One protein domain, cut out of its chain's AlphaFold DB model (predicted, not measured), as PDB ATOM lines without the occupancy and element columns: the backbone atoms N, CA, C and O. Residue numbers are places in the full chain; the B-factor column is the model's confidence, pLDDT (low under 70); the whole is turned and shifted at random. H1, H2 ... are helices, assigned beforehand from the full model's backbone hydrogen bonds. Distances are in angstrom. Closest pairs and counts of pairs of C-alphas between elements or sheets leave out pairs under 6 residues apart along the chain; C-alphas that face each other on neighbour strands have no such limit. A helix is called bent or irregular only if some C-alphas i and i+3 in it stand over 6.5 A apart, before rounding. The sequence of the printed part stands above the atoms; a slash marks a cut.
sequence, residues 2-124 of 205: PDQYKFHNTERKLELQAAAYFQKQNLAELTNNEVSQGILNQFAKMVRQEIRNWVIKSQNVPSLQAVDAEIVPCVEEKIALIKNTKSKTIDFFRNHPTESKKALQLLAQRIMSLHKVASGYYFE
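AT A GLANCE: This is residues 2 to 124 of the 205 residues of an uncharacterized protein of Acidibacillus sulfuroxidans (UniProt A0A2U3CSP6). Three helices, H3, H4 and H6, cross one another steeply and make the core, each touching the other two. The long H1 slants past one end of this core, loosely joined to it near the first residue of H4, and the short H5 is at the opposite end, by the first part of H3; the small H2 is in the strip of chain that leads from H1 back to H3. The printed part has 123 residues with six named helices, H1 to H6 in chain order, and no named strand; the class is all helix. The whole is compact, with a radius of gyration of the C-alphas of 14.9 A and spans of 48 by 33 by 23 A.

IN THESE COORDINATES: H1, residues 2 to 22, begins with C-alpha 2 at (-1.644, -21.670, 61.685) and is 30.8 A long. H2 is residues 27 to 30. H3, residues 37 to 57, is 28.9 A long and starts at C-alpha 37, (-32.966, -29.140, 33.406); it is neither bent nor irregular, but only just: C-alphas 54 and 57 are 6.1 A apart. H4, residues 65 to 80, is 22.8 A long and irregular, with C-alphas 69 and 72 at 7.2 A. H5 is residues 88 to 95. H6, residues 97 to 118, is 31.2 A long and ends with C-alpha 118 at (-16.415, -11.511, 41.261).

HOW THE PARTS SIT: H6 touches H3 with residues 103 to 112 alone, the same way at a steep tilt of 50 degrees; the closest C-alphas, of Val 47 and Ala 108, are 5.8 A apart. H4 and H6 touch, opposite ways at a steep tilt of 50 degrees, closest at the C-alphas of Val 67 and Ala 108, 6.0 A. H3 and H4 touch, opposite ways at a steep tilt of 61 degrees, closest at the C-alphas of Glu 50 and Ile 71, 6.3 A. H3 touches H5 with residues 39 to 43 alone, about perpendicular at 88 degrees; the C-alphas of Ile 39 and Thr 89 are closest, 5.2 A. H1 and H4 only just touch, with 3 pairs of C-alphas within 8 A, closest at Glu 11 and Gln 65, 6.9 A. H2 and H6 only just touch, with 3 such pairs, closest at Leu 27 and Leu 106, 7.7 A. H1 and H3 are apart. Every O i to N i+4 pair is within hydrogen-bond range in H1, H3, H5 and H6, and 9 of 12 are in H4; H2 is too short for such a pair, and its one O i to N i+3 pair is not within range.

THE WHOLE: The C-alphas farthest apart, of Pro 2 and Lys 86, are 49.9 A apart. The printed part has no cut, and no link is long. The model's mean pLDDT is 86.9 for the printed part, with residues 2 to 3, 23 to 30 and 84 under 70.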
ATOM      1  N   PRO A   2      -1.537 -20.426  62.472       59.75
ATOM      2  CA  PRO A   2      -1.644 -21.670  61.685       59.75
ATOM      3  C   PRO A   2      -3.010 -21.882  60.994       59.75
ATOM      4  O   PRO A   2      -3.081 -22.626  60.016       59.75
ATOM      5  N   ASP A   3      -4.071 -21.202  61.440       68.44
ATOM      6  CA  ASP A   3      -5.433 -21.429  60.932       68.44
ATOM      7  C   ASP A   3      -5.699 -20.778  59.567       68.44
ATOM      8  O   ASP A   3      -6.311 -21.397  58.701       68.44
ATOM      9  N   GLN A   4      -5.146 -19.586  59.306       76.00
ATOM     10  CA  GLN A   4      -5.259 -18.928  57.994       76.00
ATOM     11  C   GLN A   4      -4.511 -19.700  56.898       76.00
ATOM     12  O   GLN A   4      -5.010 -19.868  55.788       76.00
ATOM     13  N   TYR A   5      -3.334 -20.239  57.222       77.31
ATOM     14  CA  TYR A   5      -2.555 -21.045  56.282       77.31
ATOM     15  C   TYR A   5      -3.265 -22.362  55.922       77.31
ATOM     16  O   TYR A   5      -3.278 -22.773  54.759       77.31
ATOM     17  N   LYS A   6      -3.903 -23.015  56.905       85.50
ATOM     18  CA  LYS A   6      -4.740 -24.201  56.668       85.50
ATOM     19  C   LYS A   6      -5.966 -23.878  55.817       85.50
ATOM     20  O   LYS A   6      -6.269 -24.641  54.899       85.50
ATOM     21  N   PHE A   7      -6.628 -22.755  56.090       86.69
ATOM     22  CA  PHE A   7      -7.766 -22.289  55.304       86.69
ATOM     23  C   PHE A   7      -7.382 -22.084  53.828       86.69
ATOM     24  O   PHE A   7      -7.990 -22.703  52.958       86.69
ATOM     25  N   HIS A   8      -6.311 -21.332  53.542       87.94
ATOM     26  CA  HIS A   8      -5.857 -21.082  52.165       87.94
ATOM     27  C   HIS A   8      -5.502 -22.366  51.413       87.94
ATOM     28  O   HIS A   8      -5.915 -22.551  50.273       87.94
ATOM     29  N   ASN A   9      -4.763 -23.282  52.045       89.19
ATOM     30  CA  ASN A   9      -4.392 -24.545  51.404       89.19
ATOM     31  C   ASN A   9      -5.600 -25.439  51.112       89.19
ATOM     32  O   ASN A   9      -5.589 -26.182  50.130       89.19
ATOM     33  N   THR A  10      -6.626 -25.385  51.958       91.31
ATOM     34  CA  THR A  10      -7.861 -26.146  51.753       91.31
ATOM     35  C   THR A  10      -8.677 -25.541  50.615       91.31
ATOM     36  O   THR A  10      -9.023 -26.264  49.682       91.31
ATOM     37  N   GLU A  11      -8.887 -24.221  50.617       92.06
ATOM     38  CA  GLU A  11      -9.555 -23.514  49.515       92.06
ATOM     39  C   GLU A  11      -8.850 -23.762  48.182       92.06
ATOM     40  O   GLU A  11      -9.491 -24.155  47.215       92.06
ATOM     41  N   ARG A  12      -7.521 -23.632  48.146       90.88
ATOM     42  CA  ARG A  12      -6.707 -23.871  46.950       90.88
ATOM     43  C   ARG A  12      -6.932 -25.268  46.360       90.88
ATOM     44  O   ARG A  12      -7.080 -25.417  45.150       90.88
ATOM     45  N   LYS A  13      -6.987 -26.306  47.201       92.44
ATOM     46  CA  LYS A  13      -7.265 -27.682  46.750       92.44
ATOM     47  C   LYS A  13      -8.677 -27.825  46.183       92.44
ATOM     48  O   LYS A  13      -8.842 -28.469  45.150       92.44
ATOM     49  N   LEU A  14      -9.670 -27.222  46.835       92.31
ATOM     50  CA  LEU A  14     -11.058 -27.237  46.369       92.31
ATOM     51  C   LEU A  14     -11.222 -26.472  45.048       92.31
ATOM     52  O   LEU A  14     -11.918 -26.942  44.153       92.31
ATOM     53  N   GLU A  15     -10.533 -25.342  44.885       92.00
ATOM     54  CA  GLU A  15     -10.514 -24.557  43.646       92.00
ATOM     55  C   GLU A  15      -9.932 -25.364  42.477       92.00
ATOM     56  O   GLU A  15     -10.532 -25.415  41.403       92.00
ATOM     57  N   LEU A  16      -8.814 -26.069  42.686       88.56
ATOM     58  CA  LEU A  16      -8.224 -26.940  41.661       88.56
ATOM     59  C   LEU A  16      -9.160 -28.092  41.265       88.56
ATOM     60  O   LEU A  16      -9.267 -28.422  40.082       88.56
ATOM     61  N   GLN A  17      -9.859 -28.690  42.232       88.62
ATOM     62  CA  GLN A  17     -10.857 -29.727  41.959       88.62
ATOM     63  C   GLN A  17     -12.038 -29.171  41.155       88.62
ATOM     64  O   GLN A  17     -12.403 -29.744  40.129       88.62
ATOM     65  N   ALA A  18     -12.592 -28.028  41.568       85.88
ATOM     66  CA  ALA A  18     -13.681 -27.357  40.862       85.88
ATOM     67  C   ALA A  18     -13.286 -26.986  39.420       85.88
ATOM     68  O   ALA A  18     -14.047 -27.237  38.485       85.88
ATOM     69  N   ALA A  19     -12.068 -26.473  39.220       83.38
ATOM     70  CA  ALA A  19     -11.540 -26.145  37.898       83.38
ATOM     71  C   ALA A  19     -11.505 -27.369  36.966       83.38
ATOM     72  O   ALA A  19     -11.889 -27.269  35.801       83.38
ATOM     73  N   ALA A  20     -11.098 -28.534  37.480       81.94
ATOM     74  CA  ALA A  20     -11.060 -29.770  36.703       81.94
ATOM     75  C   ALA A  20     -12.457 -30.230  36.249       81.94
ATOM     76  O   ALA A  20     -12.587 -30.764  35.144       81.94
ATOM     77  N   TYR A  21     -13.495 -30.009  37.064       76.88
ATOM     78  CA  TYR A  21     -14.878 -30.326  36.701       76.88
ATOM     79  C   TYR A  21     -15.426 -29.368  35.640       76.88
ATOM     80  O   TYR A  21     -15.943 -29.819  34.617       76.88
ATOM     81  N   PHE A  22     -15.258 -28.055  35.835       73.12
ATOM     82  CA  PHE A  22     -15.769 -27.044  34.900       73.12
ATOM     83  C   PHE A  22     -15.116 -27.110  33.518       73.12
ATOM     84  O   PHE A  22     -15.742 -26.739  32.529       73.12
ATOM     85  N   GLN A  23     -13.885 -27.615  33.423       68.19
ATOM     86  CA  GLN A  23     -13.202 -27.793  32.141       68.19
ATOM     87  C   GLN A  23     -13.745 -28.949  31.292       68.19
ATOM     88  O   GLN A  23     -13.504 -28.958  30.087       68.19
ATOM     89  N   LYS A  24     -14.400 -29.949  31.896       61.91
ATOM     90  CA  LYS A  24     -14.633 -31.242  31.232       61.91
ATOM     91  C   LYS A  24     -16.093 -31.566  30.958       61.91
ATOM     92  O   LYS A  24     -16.337 -32.353  30.050       61.91
ATOM     93  N   GLN A  25     -17.033 -31.044  31.747       64.56
ATOM     94  CA  GLN A  25     -18.419 -31.517  31.714       64.56
ATOM     95  C   GLN A  25     -19.429 -30.389  31.952       64.56
ATOM     96  O   GLN A  25     -19.239 -29.519  32.806       64.56
ATOM     97  N   ASN A  26     -20.542 -30.412  31.216       69.31
ATOM     98  CA  ASN A  26     -21.684 -29.543  31.494       69.31
ATOM     99  C   ASN A  26     -22.472 -30.040  32.729       69.31
ATOM    100  O   ASN A  26     -22.255 -31.135  33.240       69.31
ATOM    101  N   LEU A  27     -23.390 -29.223  33.260       66.62
ATOM    102  CA  LEU A  27     -24.105 -29.559  34.504       66.62
ATOM    103  C   LEU A  27     -24.967 -30.836  34.380       66.62
ATOM    104  O   LEU A  27     -25.131 -31.566  35.358       66.62
ATOM    105  N   ALA A  28     -25.508 -31.106  33.190       67.19
ATOM    106  CA  ALA A  28     -26.286 -32.313  32.929       67.19
ATOM    107  C   ALA A  28     -25.382 -33.559  32.936       67.19
ATOM    108  O   ALA A  28     -25.687 -34.538  33.608       67.19
ATOM    109  N   GLU A  29     -24.204 -33.479  32.318       69.81
ATOM    110  CA  GLU A  29     -23.186 -34.539  32.346       69.81
ATOM    111  C   GLU A  29     -22.663 -34.800  33.761       69.81
ATOM    112  O   GLU A  29     -22.537 -35.951  34.173       69.81
ATOM    113  N   LEU A  30     -22.441 -33.746  34.552       67.25
ATOM    114  CA  LEU A  30     -22.009 -33.876  35.947       67.25
ATOM    115  C   LEU A  30     -23.075 -34.549  36.832       67.25
ATOM    116  O   LEU A  30     -22.749 -35.159  37.856       67.25
ATOM    117  N   THR A  31     -24.343 -34.493  36.425       70.56
ATOM    118  CA  THR A  31     -25.472 -35.174  37.080       70.56
ATOM    119  C   THR A  31     -25.885 -36.463  36.367       70.56
ATOM    120  O   THR A  31     -26.983 -36.952  36.600       70.56
ATOM    121  N   ASN A  32     -25.023 -37.028  35.507       73.38
ATOM    122  CA  ASN A  32     -25.288 -38.248  34.732       73.38
ATOM    123  C   ASN A  32     -26.587 -38.195  33.900       73.38
ATOM    124  O   ASN A  32     -27.134 -39.230  33.530       73.38
ATOM    125  N   ASN A  33     -27.095 -36.995  33.600       73.88
ATOM    126  CA  ASN A  33     -28.407 -36.745  32.997       73.88
ATOM    127  C   ASN A  33     -29.607 -37.280  33.806       73.88
ATOM    128  O   ASN A  33     -30.714 -37.376  33.277       73.88
ATOM    129  N   GLU A  34     -29.420 -37.587  35.092       82.38
ATOM    130  CA  GLU A  34     -30.475 -38.102  35.977       82.38
ATOM    131  C   GLU A  34     -31.420 -36.984  36.447       82.38
ATOM    132  O   GLU A  34     -32.586 -37.223  36.763       82.38
ATOM    133  N   VAL A  35     -30.941 -35.735  36.453       85.44
ATOM    134  CA  VAL A  35     -31.701 -34.570  36.913       85.44
ATOM    135  C   VAL A  35     -32.106 -33.700  35.728       85.44
ATOM    136  O   VAL A  35     -31.271 -33.112  35.043       85.44
ATOM    137  N   SER A  36     -33.414 -33.563  35.497       86.50
ATOM    138  CA  SER A  36     -33.915 -32.737  34.390       86.50
ATOM    139  C   SER A  36     -33.533 -31.257  34.542       86.50
ATOM    140  O   SER A  36     -33.508 -30.707  35.647       86.50
ATOM    141  N   GLN A  37     -33.343 -30.559  33.416       82.62
ATOM    142  CA  GLN A  37     -32.966 -29.140  33.406       82.62
ATOM    143  C   GLN A  37     -33.940 -28.242  34.189       82.62
ATOM    144  O   GLN A  37     -33.526 -27.277  34.834       82.62
ATOM    145  N   GLY A  38     -35.240 -28.553  34.161       86.62
ATOM    146  CA  GLY A  38     -36.248 -27.816  34.926       86.62
ATOM    147  C   GLY A  38     -36.018 -27.902  36.438       86.62
ATOM    148  O   GLY A  38     -36.153 -26.896  37.133       86.62
ATOM    149  N   ILE A  39     -35.613 -29.074  36.932       90.69
ATOM    150  CA  ILE A  39     -35.286 -29.310  38.344       90.69
ATOM    151  C   ILE A  39     -33.967 -28.617  38.701       90.69
ATOM    152  O   ILE A  39     -33.936 -27.867  39.677       90.69
ATOM    153  N   LEU A  40     -32.930 -28.761  37.866       88.62
ATOM    154  CA  LEU A  40     -31.644 -28.070  38.041       88.62
ATOM    155  C   LEU A  40     -31.818 -26.550  38.152       88.62
ATOM    156  O   LEU A  40     -31.224 -25.915  39.019       88.62
ATOM    157  N   ASN A  41     -32.685 -25.959  37.326       87.81
ATOM    158  CA  ASN A  41     -32.974 -24.526  37.379       87.81
ATOM    159  C   ASN A  41     -33.653 -24.103  38.694       87.81
ATOM    160  O   ASN A  41     -33.397 -23.001  39.179       87.81
ATOM    161  N   GLN A  42     -34.521 -24.939  39.273       90.94
ATOM    162  CA  GLN A  42     -35.168 -24.635  40.556       90.94
ATOM    163  C   GLN A  42     -34.197 -24.797  41.727       90.94
ATOM    164  O   GLN A  42     -34.112 -23.901  42.567       90.94
ATOM    165  N   PHE A  43     -33.397 -25.866  41.738       94.12
ATOM    166  CA  PHE A  43     -32.306 -26.025  42.701       94.12
ATOM    167  C   PHE A  43     -31.323 -24.854  42.637       94.12
ATOM    168  O   PHE A  43     -30.993 -24.280  43.670       94.12
ATOM    169  N   ALA A  44     -30.942 -24.403  41.438       90.94
ATOM    170  CA  ALA A  44     -30.040 -23.266  41.274       90.94
ATOM    171  C   ALA A  44     -30.593 -21.974  41.901       90.94
ATOM    172  O   ALA A  44     -29.829 -21.191  42.461       90.94
ATOM    173  N   LYS A  45     -31.914 -21.743  41.842       92.44
ATOM    174  CA  LYS A  45     -32.554 -20.593  42.505       92.44
ATOM    175  C   LYS A  45     -32.465 -20.693  44.026       92.44
ATOM    176  O   LYS A  45     -32.121 -19.704  44.669       92.44
ATOM    177  N   MET A  46     -32.752 -21.869  44.583       94.31
ATOM    178  CA  MET A  46     -32.684 -22.116  46.029       94.31
ATOM    179  C   MET A  46     -31.253 -21.942  46.547       94.31
ATOM    180  O   MET A  46     -31.021 -21.176  47.477       94.31
ATOM    181  N   VAL A  47     -30.288 -22.567  45.871       95.62
ATOM    182  CA  VAL A  47     -28.859 -22.463  46.183       95.62
ATOM    183  C   VAL A  47     -28.368 -21.020  46.085       95.62
ATOM    184  O   VAL A  47     -27.696 -20.535  46.990       95.62
ATOM    185  N   ARG A  48     -28.732 -20.290  45.021       92.81
ATOM    186  CA  ARG A  48     -28.354 -18.877  44.864       92.81
ATOM    187  C   ARG A  48     -28.877 -18.017  46.008       92.81
ATOM    188  O   ARG A  48     -28.154 -17.150  46.493       92.81
ATOM    189  N   GLN A  49     -30.122 -18.235  46.426       93.69
ATOM    190  CA  GLN A  49     -30.688 -17.508  47.557       93.69
ATOM    191  C   GLN A  49     -29.920 -17.805  48.848       93.69
ATOM    192  O   GLN A  49     -29.688 -16.886  49.635       93.69
ATOM    193  N   GLU A  50     -29.511 -19.056  49.048       95.38
ATOM    194  CA  GLU A  50     -28.773 -19.446  50.243       95.38
ATOM    195  C   GLU A  50     -27.368 -18.863  50.279       95.38
ATOM    196  O   GLU A  50     -26.995 -18.227  51.259       95.38
ATOM    197  N   ILE A  51     -26.632 -18.948  49.173       93.06
ATOM    198  CA  ILE A  51     -25.309 -18.327  49.062       93.06
ATOM    199  C   ILE A  51     -25.411 -16.812  49.245       93.06
ATOM    200  O   ILE A  51     -24.577 -16.224  49.925       93.06
ATOM    201  N   ARG A  52     -26.457 -16.161  48.720       91.19
ATOM    202  CA  ARG A  52     -26.679 -14.728  48.955       91.19
ATOM    203  C   ARG A  52     -26.896 -14.412  50.436       91.19
ATOM    204  O   ARG A  52     -26.377 -13.408  50.914       91.19
ATOM    205  N   ASN A  53     -27.666 -15.230  51.153       89.62
ATOM    206  CA  ASN A  53     -27.849 -15.051  52.594       89.62
ATOM    207  C   ASN A  53     -26.519 -15.241  53.331       89.62
ATOM    208  O   ASN A  53     -26.152 -14.398  54.141       89.62
ATOM    209  N   TRP A  54     -25.785 -16.297  52.997       92.38
ATOM    210  CA  TRP A  54     -24.537 -16.641  53.660       92.38
ATOM    211  C   TRP A  54     -23.417 -15.624  53.394       92.38
ATOM    212  O   TRP A  54     -22.793 -15.146  54.330       92.38
ATOM    213  N   VAL A  55     -23.187 -15.232  52.138       85.88
ATOM    214  CA  VAL A  55     -22.124 -14.283  51.764       85.88
ATOM    215  C   VAL A  55     -22.516 -12.848  52.117       85.88
ATOM    216  O   VAL A  55     -21.787 -12.157  52.818       85.88
ATOM    217  N   ILE A  56     -23.661 -12.373  51.613       76.38
ATOM    218  CA  ILE A  56     -23.980 -10.937  51.629       76.38
ATOM    219  C   ILE A  56     -24.580 -10.520  52.968       76.38
ATOM    220  O   ILE A  56     -24.168  -9.509  53.528       76.38
ATOM    221  N   LYS A  57     -25.556 -11.272  53.493       79.06
ATOM    222  CA  LYS A  57     -26.233 -10.862  54.737       79.06
ATOM    223  C   LYS A  57     -25.358 -11.083  55.965       79.06
ATOM    224  O   LYS A  57     -25.398 -10.258  56.869       79.06
ATOM    225  N   SER A  58     -24.572 -12.159  55.979       77.44
ATOM    226  CA  SER A  58     -23.684 -12.476  57.103       77.44
ATOM    227  C   SER A  58     -22.267 -11.918  56.949       77.44
ATOM    228  O   SER A  58     -21.453 -12.124  57.840       77.44
ATOM    229  N   GLN A  59     -21.965 -11.211  55.849       84.25
ATOM    230  CA  GLN A  59     -20.636 -10.647  55.558       84.25
ATOM    231  C   GLN A  59     -19.500 -11.692  55.582       84.25
ATOM    232  O   GLN A  59     -18.361 -11.387  55.930       84.25
ATOM    233  N   ASN A  60     -19.804 -12.936  55.203       84.94
ATOM    234  CA  ASN A  60     -18.826 -14.018  55.191       84.94
ATOM    235  C   ASN A  60     -17.905 -13.931  53.967       84.94
ATOM    236  O   ASN A  60     -18.328 -13.559  52.869       84.94
ATOM    237  N   VAL A  61     -16.655 -14.369  54.131       87.44
ATOM    238  CA  VAL A  61     -15.726 -14.559  53.009       87.44
ATOM    239  C   VAL A  61     -16.216 -15.733  52.149       87.44
ATOM    240  O   VAL A  61     -16.360 -16.836  52.681       87.44
ATOM    241  N   PRO A  62     -16.442 -15.555  50.832       90.50
ATOM    242  CA  PRO A  62     -16.838 -16.643  49.939       90.50
ATOM    243  C   PRO A  62     -15.867 -17.833  50.002       90.50
ATOM    244  O   PRO A  62     -14.677 -17.694  49.711       90.50
ATOM    245  N   SER A  63     -16.376 -19.013  50.363       92.62
ATOM    246  CA  SER A  63     -15.565 -20.213  50.594       92.62
ATOM    247  C   SER A  63     -16.225 -21.460  50.020       92.62
ATOM    248  O   SER A  63     -17.418 -21.695  50.214       92.62
ATOM    249  N   LEU A  64     -15.433 -22.288  49.332       93.81
ATOM    250  CA  LEU A  64     -15.904 -23.584  48.833       93.81
ATOM    251  C   LEU A  64     -16.110 -24.600  49.968       93.81
ATOM    252  O   LEU A  64     -16.944 -25.489  49.826       93.81
ATOM    253  N   GLN A  65     -15.426 -24.445  51.108       93.38
ATOM    254  CA  GLN A  65     -15.643 -25.286  52.297       93.38
ATOM    255  C   GLN A  65     -17.066 -25.157  52.858       93.38
ATOM    256  O   GLN A  65     -17.620 -26.135  53.356       93.38
ATOM    257  N   ALA A  66     -17.684 -23.979  52.730       93.19
ATOM    258  CA  ALA A  66     -19.046 -23.740  53.206       93.19
ATOM    259  C   ALA A  66     -20.110 -24.496  52.392       93.19
ATOM    260  O   ALA A  66     -21.239 -24.658  52.853       93.19
ATOM    261  N   VAL A  67     -19.781 -24.978  51.186       94.31
ATOM    262  CA  VAL A  67     -20.757 -25.635  50.307       94.31
ATOM    263  C   VAL A  67     -21.345 -26.883  50.963       94.31
ATOM    264  O   VAL A  67     -22.563 -26.978  51.103       94.31
ATOM    265  N   ASP A  68     -20.490 -27.811  51.383       92.75
ATOM    266  CA  ASP A  68     -20.926 -29.082  51.968       92.75
ATOM    267  C   ASP A  68     -21.296 -28.951  53.448       92.75
ATOM    268  O   ASP A  68     -22.131 -29.708  53.941       92.75
ATOM    269  N   ALA A  69     -20.680 -27.998  54.152       92.81
ATOM    270  CA  ALA A  69     -20.873 -27.817  55.586       92.81
ATOM    271  C   ALA A  69     -22.136 -27.014  55.932       92.81
ATOM    272  O   ALA A  69     -22.756 -27.275  56.960       92.81
ATOM    273  N   GLU A  70     -22.520 -26.045  55.096       94.44
ATOM    274  CA  GLU A  70     -23.530 -25.043  55.458       94.44
ATOM    275  C   GLU A  70     -24.587 -24.852  54.365       94.44
ATOM    276  O   GLU A  70     -25.785 -24.944  54.634       94.44
ATOM    277  N   ILE A  71     -24.166 -24.631  53.115       96.12
ATOM    278  CA  ILE A  71     -25.082 -24.255  52.030       96.12
ATOM    279  C   ILE A  71     -26.001 -25.414  51.640       96.12
ATOM    280  O   ILE A  71     -27.221 -25.255  51.638       96.12
ATOM    281  N   VAL A  72     -25.435 -26.572  51.285       96.88
ATOM    282  CA  VAL A  72     -26.223 -27.730  50.838       96.88
ATOM    283  C   VAL A  72     -27.147 -28.229  51.952       96.88
ATOM    284  O   VAL A  72     -28.348 -28.302  51.683       96.88
ATOM    285  N   PRO A  73     -26.676 -28.460  53.197       96.50
ATOM    286  CA  PRO A  73     -27.556 -28.872  54.292       96.50
ATOM    287  C   PRO A  73     -28.724 -27.907  54.535       96.50
ATOM    288  O   PRO A  73     -29.861 -28.346  54.689       96.50
ATOM    289  N   CYS A  74     -28.479 -26.591  54.493       95.75
ATOM    290  CA  CYS A  74     -29.534 -25.590  54.671       95.75
ATOM    291  C   CYS A  74     -30.591 -25.652  53.553       95.75
ATOM    292  O   CYS A  74     -31.795 -25.534  53.806       95.75
ATOM    293  N   VAL A  75     -30.173 -25.866  52.299       96.12
ATOM    294  CA  VAL A  75     -31.113 -26.036  51.179       96.12
ATOM    295  C   VAL A  75     -31.915 -27.332  51.323       96.12
ATOM    296  O   VAL A  75     -33.132 -27.308  51.133       96.12
ATOM    297  N   GLU A  76     -31.267 -28.443  51.685       96.25
ATOM    298  CA  GLU A  76     -31.926 -29.735  51.920       96.25
ATOM    299  C   GLU A  76     -32.988 -29.631  53.025       96.25
ATOM    300  O   GLU A  76     -34.129 -30.060  52.828       96.25
ATOM    301  N   GLU A  77     -32.661 -28.986  54.149       94.56
ATOM    302  CA  GLU A  77     -33.595 -28.745  55.253       94.56
ATOM    303  C   GLU A  77     -34.796 -27.907  54.799       94.56
ATOM    304  O   GLU A  77     -35.954 -28.275  55.031       94.56
ATOM    305  N   LYS A  78     -34.549 -26.810  54.073       93.12
ATOM    306  CA  LYS A  78     -35.620 -25.957  53.541       93.12
ATOM    307  C   LYS A  78     -36.550 -26.715  52.608       93.12
ATOM    308  O   LYS A  78     -37.757 -26.508  52.684       93.12
ATOM    309  N   ILE A  79     -36.022 -27.589  51.752       91.94
ATOM    310  CA  ILE A  79     -36.843 -28.429  50.873       91.94
ATOM    311  C   ILE A  79     -37.656 -29.436  51.699       91.94
ATOM    312  O   ILE A  79     -38.855 -29.608  51.453       91.94
ATOM    313  N   ALA A  80     -37.038 -30.068  52.702       89.00
ATOM    314  CA  ALA A  80     -37.685 -31.057  53.562       89.00
ATOM    315  C   ALA A  80     -38.878 -30.477  54.346       89.00
ATOM    316  O   ALA A  80     -39.899 -31.152  54.508       89.00
ATOM    317  N   LEU A  81     -38.798 -29.211  54.767       91.06
ATOM    318  CA  LEU A  81     -39.860 -28.523  55.509       91.06
ATOM    319  C   LEU A  81     -41.118 -28.214  54.674       91.06
ATOM    320  O   LEU A  81     -42.174 -27.916  55.241       91.06
ATOM    321  N   ILE A  82     -41.067 -28.316  53.343       89.75
ATOM    322  CA  ILE A  82     -42.209 -27.993  52.473       89.75
ATOM    323  C   ILE A  82     -43.187 -29.178  52.423       89.75
ATOM    324  O   ILE A  82     -43.149 -30.008  51.517       89.75
ATOM    325  N   LYS A  83     -44.097 -29.276  53.398       77.19
ATOM    326  CA  LYS A  83     -44.954 -30.466  53.588       77.19
ATOM    327  C   LYS A  83     -46.081 -30.663  52.556       77.19
ATOM    328  O   LYS A  83     -46.470 -31.802  52.350       77.19
ATOM    329  N   ASN A  84     -46.554 -29.621  51.860       66.81
ATOM    330  CA  ASN A  84     -47.711 -29.711  50.948       66.81
ATOM    331  C   ASN A  84     -47.492 -28.950  49.637       66.81
ATOM    332  O   ASN A  84     -47.694 -27.740  49.563       66.81
ATOM    333  N   THR A  85     -47.083 -29.651  48.582       73.75
ATOM    334  CA  THR A  85     -46.726 -29.014  47.312       73.75
ATOM    335  C   THR A  85     -46.816 -30.009  46.161       73.75
ATOM    336  O   THR A  85     -46.311 -31.118  46.268       73.75
ATOM    337  N   LYS A  86     -47.440 -29.610  45.044       83.56
ATOM    338  CA  LYS A  86     -47.438 -30.363  43.772       83.56
ATOM    339  C   LYS A  86     -46.153 -30.091  42.968       83.56
ATOM    340  O   LYS A  86     -46.196 -29.921  41.748       83.56
ATOM    341  N   SER A  87     -45.022 -29.916  43.651       89.31
ATOM    342  CA  SER A  87     -43.763 -29.512  43.024       89.31
ATOM    343  C   SER A  87     -42.958 -30.730  42.602       89.31
ATOM    344  O   SER A  87     -42.372 -31.410  43.440       89.31
ATOM    345  N   LYS A  88     -42.818 -30.910  41.284       91.50
ATOM    346  CA  LYS A  88     -41.958 -31.947  40.688       91.50
ATOM    347  C   LYS A  88     -40.520 -31.906  41.219       91.50
ATOM    348  O   LYS A  88     -39.889 -32.946  41.328       91.50
ATOM    349  N   THR A  89     -40.002 -30.723  41.555       91.81
ATOM    350  CA  THR A  89     -38.662 -30.557  42.145       91.81
ATOM    351  C   THR A  89     -38.579 -31.166  43.545       91.81
ATOM    352  O   THR A  89     -37.582 -31.794  43.877       91.81
ATOM    353  N   ILE A  90     -39.616 -30.983  44.363       92.81
ATOM    354  CA  ILE A  90     -39.644 -31.461  45.753       92.81
ATOM    355  C   ILE A  90     -39.937 -32.962  45.785       92.81
ATOM    356  O   ILE A  90     -39.312 -33.689  46.552       92.81
ATOM    357  N   ASP A  91     -40.820 -33.432  44.905       92.81
ATOM    358  CA  ASP A  91     -41.068 -34.862  44.718       92.81
ATOM    359  C   ASP A  91     -39.795 -35.581  44.251       92.81
ATOM    360  O   ASP A  91     -39.426 -36.609  44.812       92.81
ATOM    361  N   PHE A  92     -39.067 -35.004  43.286       92.94
ATOM    362  CA  PHE A  92     -37.778 -35.540  42.853       92.94
ATOM    363  C   PHE A  92     -36.762 -35.579  43.998       92.94
ATOM    364  O   PHE A  92     -36.144 -36.615  44.206       92.94
ATOM    365  N   PHE A  93     -36.637 -34.499  44.779       93.69
ATOM    366  CA  PHE A  93     -35.728 -34.452  45.931       93.69
ATOM    367  C   PHE A  93     -35.960 -35.601  46.919       93.69
ATOM    368  O   PHE A  93     -35.014 -36.223  47.394       93.69
ATOM    369  N   ARG A  94     -37.229 -35.908  47.205       92.06
ATOM    370  CA  ARG A  94     -37.615 -36.976  48.137       92.06
ATOM    371  C   ARG A  94     -37.352 -38.371  47.584       92.06
ATOM    372  O   ARG A  94     -36.969 -39.253  48.342       92.06
ATOM    373  N   ASN A  95     -37.569 -38.562  46.285       93.12
ATOM    374  CA  ASN A  95     -37.442 -39.865  45.634       93.12
ATOM    375  C   ASN A  95     -35.999 -40.176  45.192       93.12
ATOM    376  O   ASN A  95     -35.647 -41.344  45.066       93.12
ATOM    377  N   HIS A  96     -35.174 -39.146  44.982       93.44
ATOM    378  CA  HIS A  96     -33.805 -39.231  44.461       93.44
ATOM    379  C   HIS A  96     -32.842 -38.372  45.302       93.44
ATOM    380  O   HIS A  96     -32.319 -37.357  44.820       93.44
ATOM    381  N   PRO A  97     -32.642 -38.703  46.593       92.38
ATOM    382  CA  PRO A  97     -31.872 -37.862  47.509       92.38
ATOM    383  C   PRO A  97     -30.389 -37.775  47.128       92.38
ATOM    384  O   PRO A  97     -29.786 -36.713  47.257       92.38
ATOM    385  N   THR A  98     -29.799 -38.854  46.607       91.75
ATOM    386  CA  THR A  98     -28.376 -38.901  46.233       91.75
ATOM    387  C   THR A  98     -28.082 -37.994  45.041       91.75
ATOM    388  O   THR A  98     -27.173 -37.164  45.084       91.75
ATOM    389  N   GLU A  99     -28.885 -38.113  43.988       91.81
ATOM    390  CA  GLU A  99     -28.789 -37.334  42.757       91.81
ATOM    391  C   GLU A  99     -29.088 -35.863  43.035       91.81
ATOM    392  O   GLU A  99     -28.401 -34.969  42.535       91.81
ATOM    393  N   SER A 100     -30.076 -35.604  43.894       93.12
ATOM    394  CA  SER A 100     -30.422 -34.250  44.315       93.12
ATOM    395  C   SER A 100     -29.300 -33.599  45.110       93.12
ATOM    396  O   SER A 100     -28.922 -32.471  44.794       93.12
ATOM    397  N   LYS A 101     -28.709 -34.308  46.077       94.12
ATOM    398  CA  LYS A 101     -27.561 -33.812  46.839       94.12
ATOM    399  C   LYS A 101     -26.379 -33.511  45.926       94.12
ATOM    400  O   LYS A 101     -25.835 -32.411  45.984       94.12
ATOM    401  N   LYS A 102     -26.037 -34.432  45.019       91.44
ATOM    402  CA  LYS A 102     -24.971 -34.227  44.025       91.44
ATOM    403  C   LYS A 102     -25.238 -32.984  43.169       91.44
ATOM    404  O   LYS A 102     -24.350 -32.152  42.988       91.44
ATOM    405  N   ALA A 103     -26.464 -32.818  42.671       91.06
ATOM    406  CA  ALA A 103     -26.849 -31.650  41.883       91.06
ATOM    407  C   ALA A 103     -26.750 -30.346  42.690       91.06
ATOM    408  O   ALA A 103     -26.229 -29.353  42.181       91.06
ATOM    409  N   LEU A 104     -27.212 -30.347  43.945       94.56
ATOM    410  CA  LEU A 104     -27.109 -29.206  44.854       94.56
ATOM    411  C   LEU A 104     -25.649 -28.833  45.127       94.56
ATOM    412  O   LEU A 104     -25.315 -27.656  45.031       94.56
ATOM    413  N   GLN A 105     -24.778 -29.812  45.386       92.88
ATOM    414  CA  GLN A 105     -23.342 -29.600  45.594       92.88
ATOM    415  C   GLN A 105     -22.684 -28.945  44.380       92.88
ATOM    416  O   GLN A 105     -22.039 -27.908  44.512       92.88
ATOM    417  N   LEU A 106     -22.900 -29.492  43.181       89.38
ATOM    418  CA  LEU A 106     -22.327 -28.954  41.943       89.38
ATOM    419  C   LEU A 106     -22.827 -27.534  41.645       89.38
ATOM    420  O   LEU A 106     -22.053 -26.655  41.262       89.38
ATOM    421  N   LEU A 107     -24.124 -27.290  41.849       90.69
ATOM    422  CA  LEU A 107     -24.725 -25.967  41.693       90.69
ATOM    423  C   LEU A 107     -24.181 -24.967  42.720       90.69
ATOM    424  O   LEU A 107     -23.899 -23.823  42.361       90.69
ATOM    425  N   ALA A 108     -24.029 -25.386  43.975       93.75
ATOM    426  CA  ALA A 108     -23.525 -24.551  45.057       93.75
ATOM    427  C   ALA A 108     -22.049 -24.215  44.874       93.75
ATOM    428  O   ALA A 108     -21.699 -23.041  44.974       93.75
ATOM    429  N   GLN A 109     -21.216 -25.192  44.505       92.12
ATOM    430  CA  GLN A 109     -19.822 -24.958  44.129       92.12
ATOM    431  C   GLN A 109     -19.743 -23.934  43.004       92.12
ATOM    432  O   GLN A 109     -19.101 -22.907  43.171       92.12
ATOM    433  N   ARG A 110     -20.485 -24.134  41.909       88.00
ATOM    434  CA  ARG A 110     -20.509 -23.196  40.780       88.00
ATOM    435  C   ARG A 110     -20.906 -21.776  41.188       88.00
ATOM    436  O   ARG A 110     -20.235 -20.817  40.817       88.00
ATOM    437  N   ILE A 111     -22.010 -21.615  41.916       89.88
ATOM    438  CA  ILE A 111     -22.500 -20.283  42.293       89.88
ATOM    439  C   ILE A 111     -21.535 -19.614  43.284       89.88
ATOM    440  O   ILE A 111     -21.246 -18.426  43.140       89.88
ATOM    441  N   MET A 112     -20.989 -20.366  44.243       93.12
ATOM    442  CA  MET A 112     -19.964 -19.873  45.165       93.12
ATOM    443  C   MET A 112     -18.696 -19.467  44.408       93.12
ATOM    444  O   MET A 112     -18.099 -18.433  44.708       93.12
ATOM    445  N   SER A 113     -18.318 -20.226  43.379       91.12
ATOM    446  CA  SER A 113     -17.180 -19.904  42.527       91.12
ATOM    447  C   SER A 113     -17.322 -18.568  41.823       91.12
ATOM    448  O   SER A 113     -16.371 -17.791  41.804       91.12
ATOM    449  N   LEU A 114     -18.513 -18.259  41.312       88.38
ATOM    450  CA  LEU A 114     -18.783 -16.955  40.708       88.38
ATOM    451  C   LEU A 114     -18.660 -15.823  41.718       88.38
ATOM    452  O   LEU A 114     -18.072 -14.795  41.395       88.38
ATOM    453  N   HIS A 115     -19.155 -16.020  42.942       89.31
ATOM    454  CA  HIS A 115     -18.977 -15.034  44.003       89.31
ATOM    455  C   HIS A 115     -17.501 -14.819  44.332       89.31
ATOM    456  O   HIS A 115     -17.070 -13.671  44.336       89.31
ATOM    457  N   LYS A 116     -16.717 -15.893  44.516       90.81
ATOM    458  CA  LYS A 116     -15.265 -15.815  44.757       90.81
ATOM    459  C   LYS A 116     -14.535 -15.041  43.661       90.81
ATOM    460  O   LYS A 116     -13.720 -14.175  43.970       90.81
ATOM    461  N   VAL A 117     -14.824 -15.334  42.389       87.44
ATOM    462  CA  VAL A 117     -14.197 -14.653  41.245       87.44
ATOM    463  C   VAL A 117     -14.608 -13.182  41.188       87.44
ATOM    464  O   VAL A 117     -13.738 -12.321  41.095       87.44
ATOM    465  N   ALA A 118     -15.904 -12.881  41.309       84.88
ATOM    466  CA  ALA A 118     -16.415 -11.511  41.261       84.88
ATOM    467  C   ALA A 118     -15.881 -10.635  42.405       84.88
ATOM    468  O   ALA A 118     -15.658  -9.444  42.216       84.88
ATOM    469  N   SER A 119     -15.650 -11.218  43.583       84.31
ATOM    470  CA  SER A 119     -15.107 -10.508  44.741       84.31
ATOM    471  C   SER A 119     -13.575 -10.499  44.805       84.31
ATOM    472  O   SER A 119     -13.025  -9.971  45.764       84.31
ATOM    473  N   GLY A 120     -12.876 -11.135  43.857       83.69
ATOM    474  CA  GLY A 120     -11.413 -11.272  43.878       83.69
ATOM    475  C   GLY A 120     -10.858 -12.198  44.973       83.69
ATOM    476  O   GLY A 120      -9.655 -12.200  45.213       83.69
ATOM    477  N   TYR A 121     -11.705 -13.002  45.627       86.62
ATOM    478  CA  TYR A 121     -11.334 -13.905  46.731       86.62
ATOM    479  C   TYR A 121     -11.113 -15.343  46.233       86.62
ATOM    480  O   TYR A 121     -11.797 -16.288  46.642       86.62
ATOM    481  N   TYR A 122     -10.151 -15.509  45.327       88.81
ATOM    482  CA  TYR A 122      -9.689 -16.805  44.829       88.81
ATOM    483  C   TYR A 122      -8.167 -16.916  44.957       88.81
ATOM    484  O   TYR A 122      -7.461 -15.909  44.942       88.81
ATOM    485  N   PHE A 123      -7.660 -18.139  45.090       86.88
ATOM    486  CA  PHE A 123      -6.232 -18.404  45.290       86.88
ATOM    487  C   PHE A 123      -5.557 -18.956  44.030       86.88
ATOM    488  O   PHE A 123      -4.340 -18.842  43.890       86.88
ATOM    489  N   GLU A 124      -6.333 -19.530  43.107       87.06
ATOM    490  CA  GLU A 124      -5.842 -20.118  41.861       87.06
ATOM    491  C   GLU A 124      -6.348 -19.385  40.608       87.06
ATOM    492  O   GLU A 124      -7.547 -19.393  40.317       87.06
TER     493      GLU A 124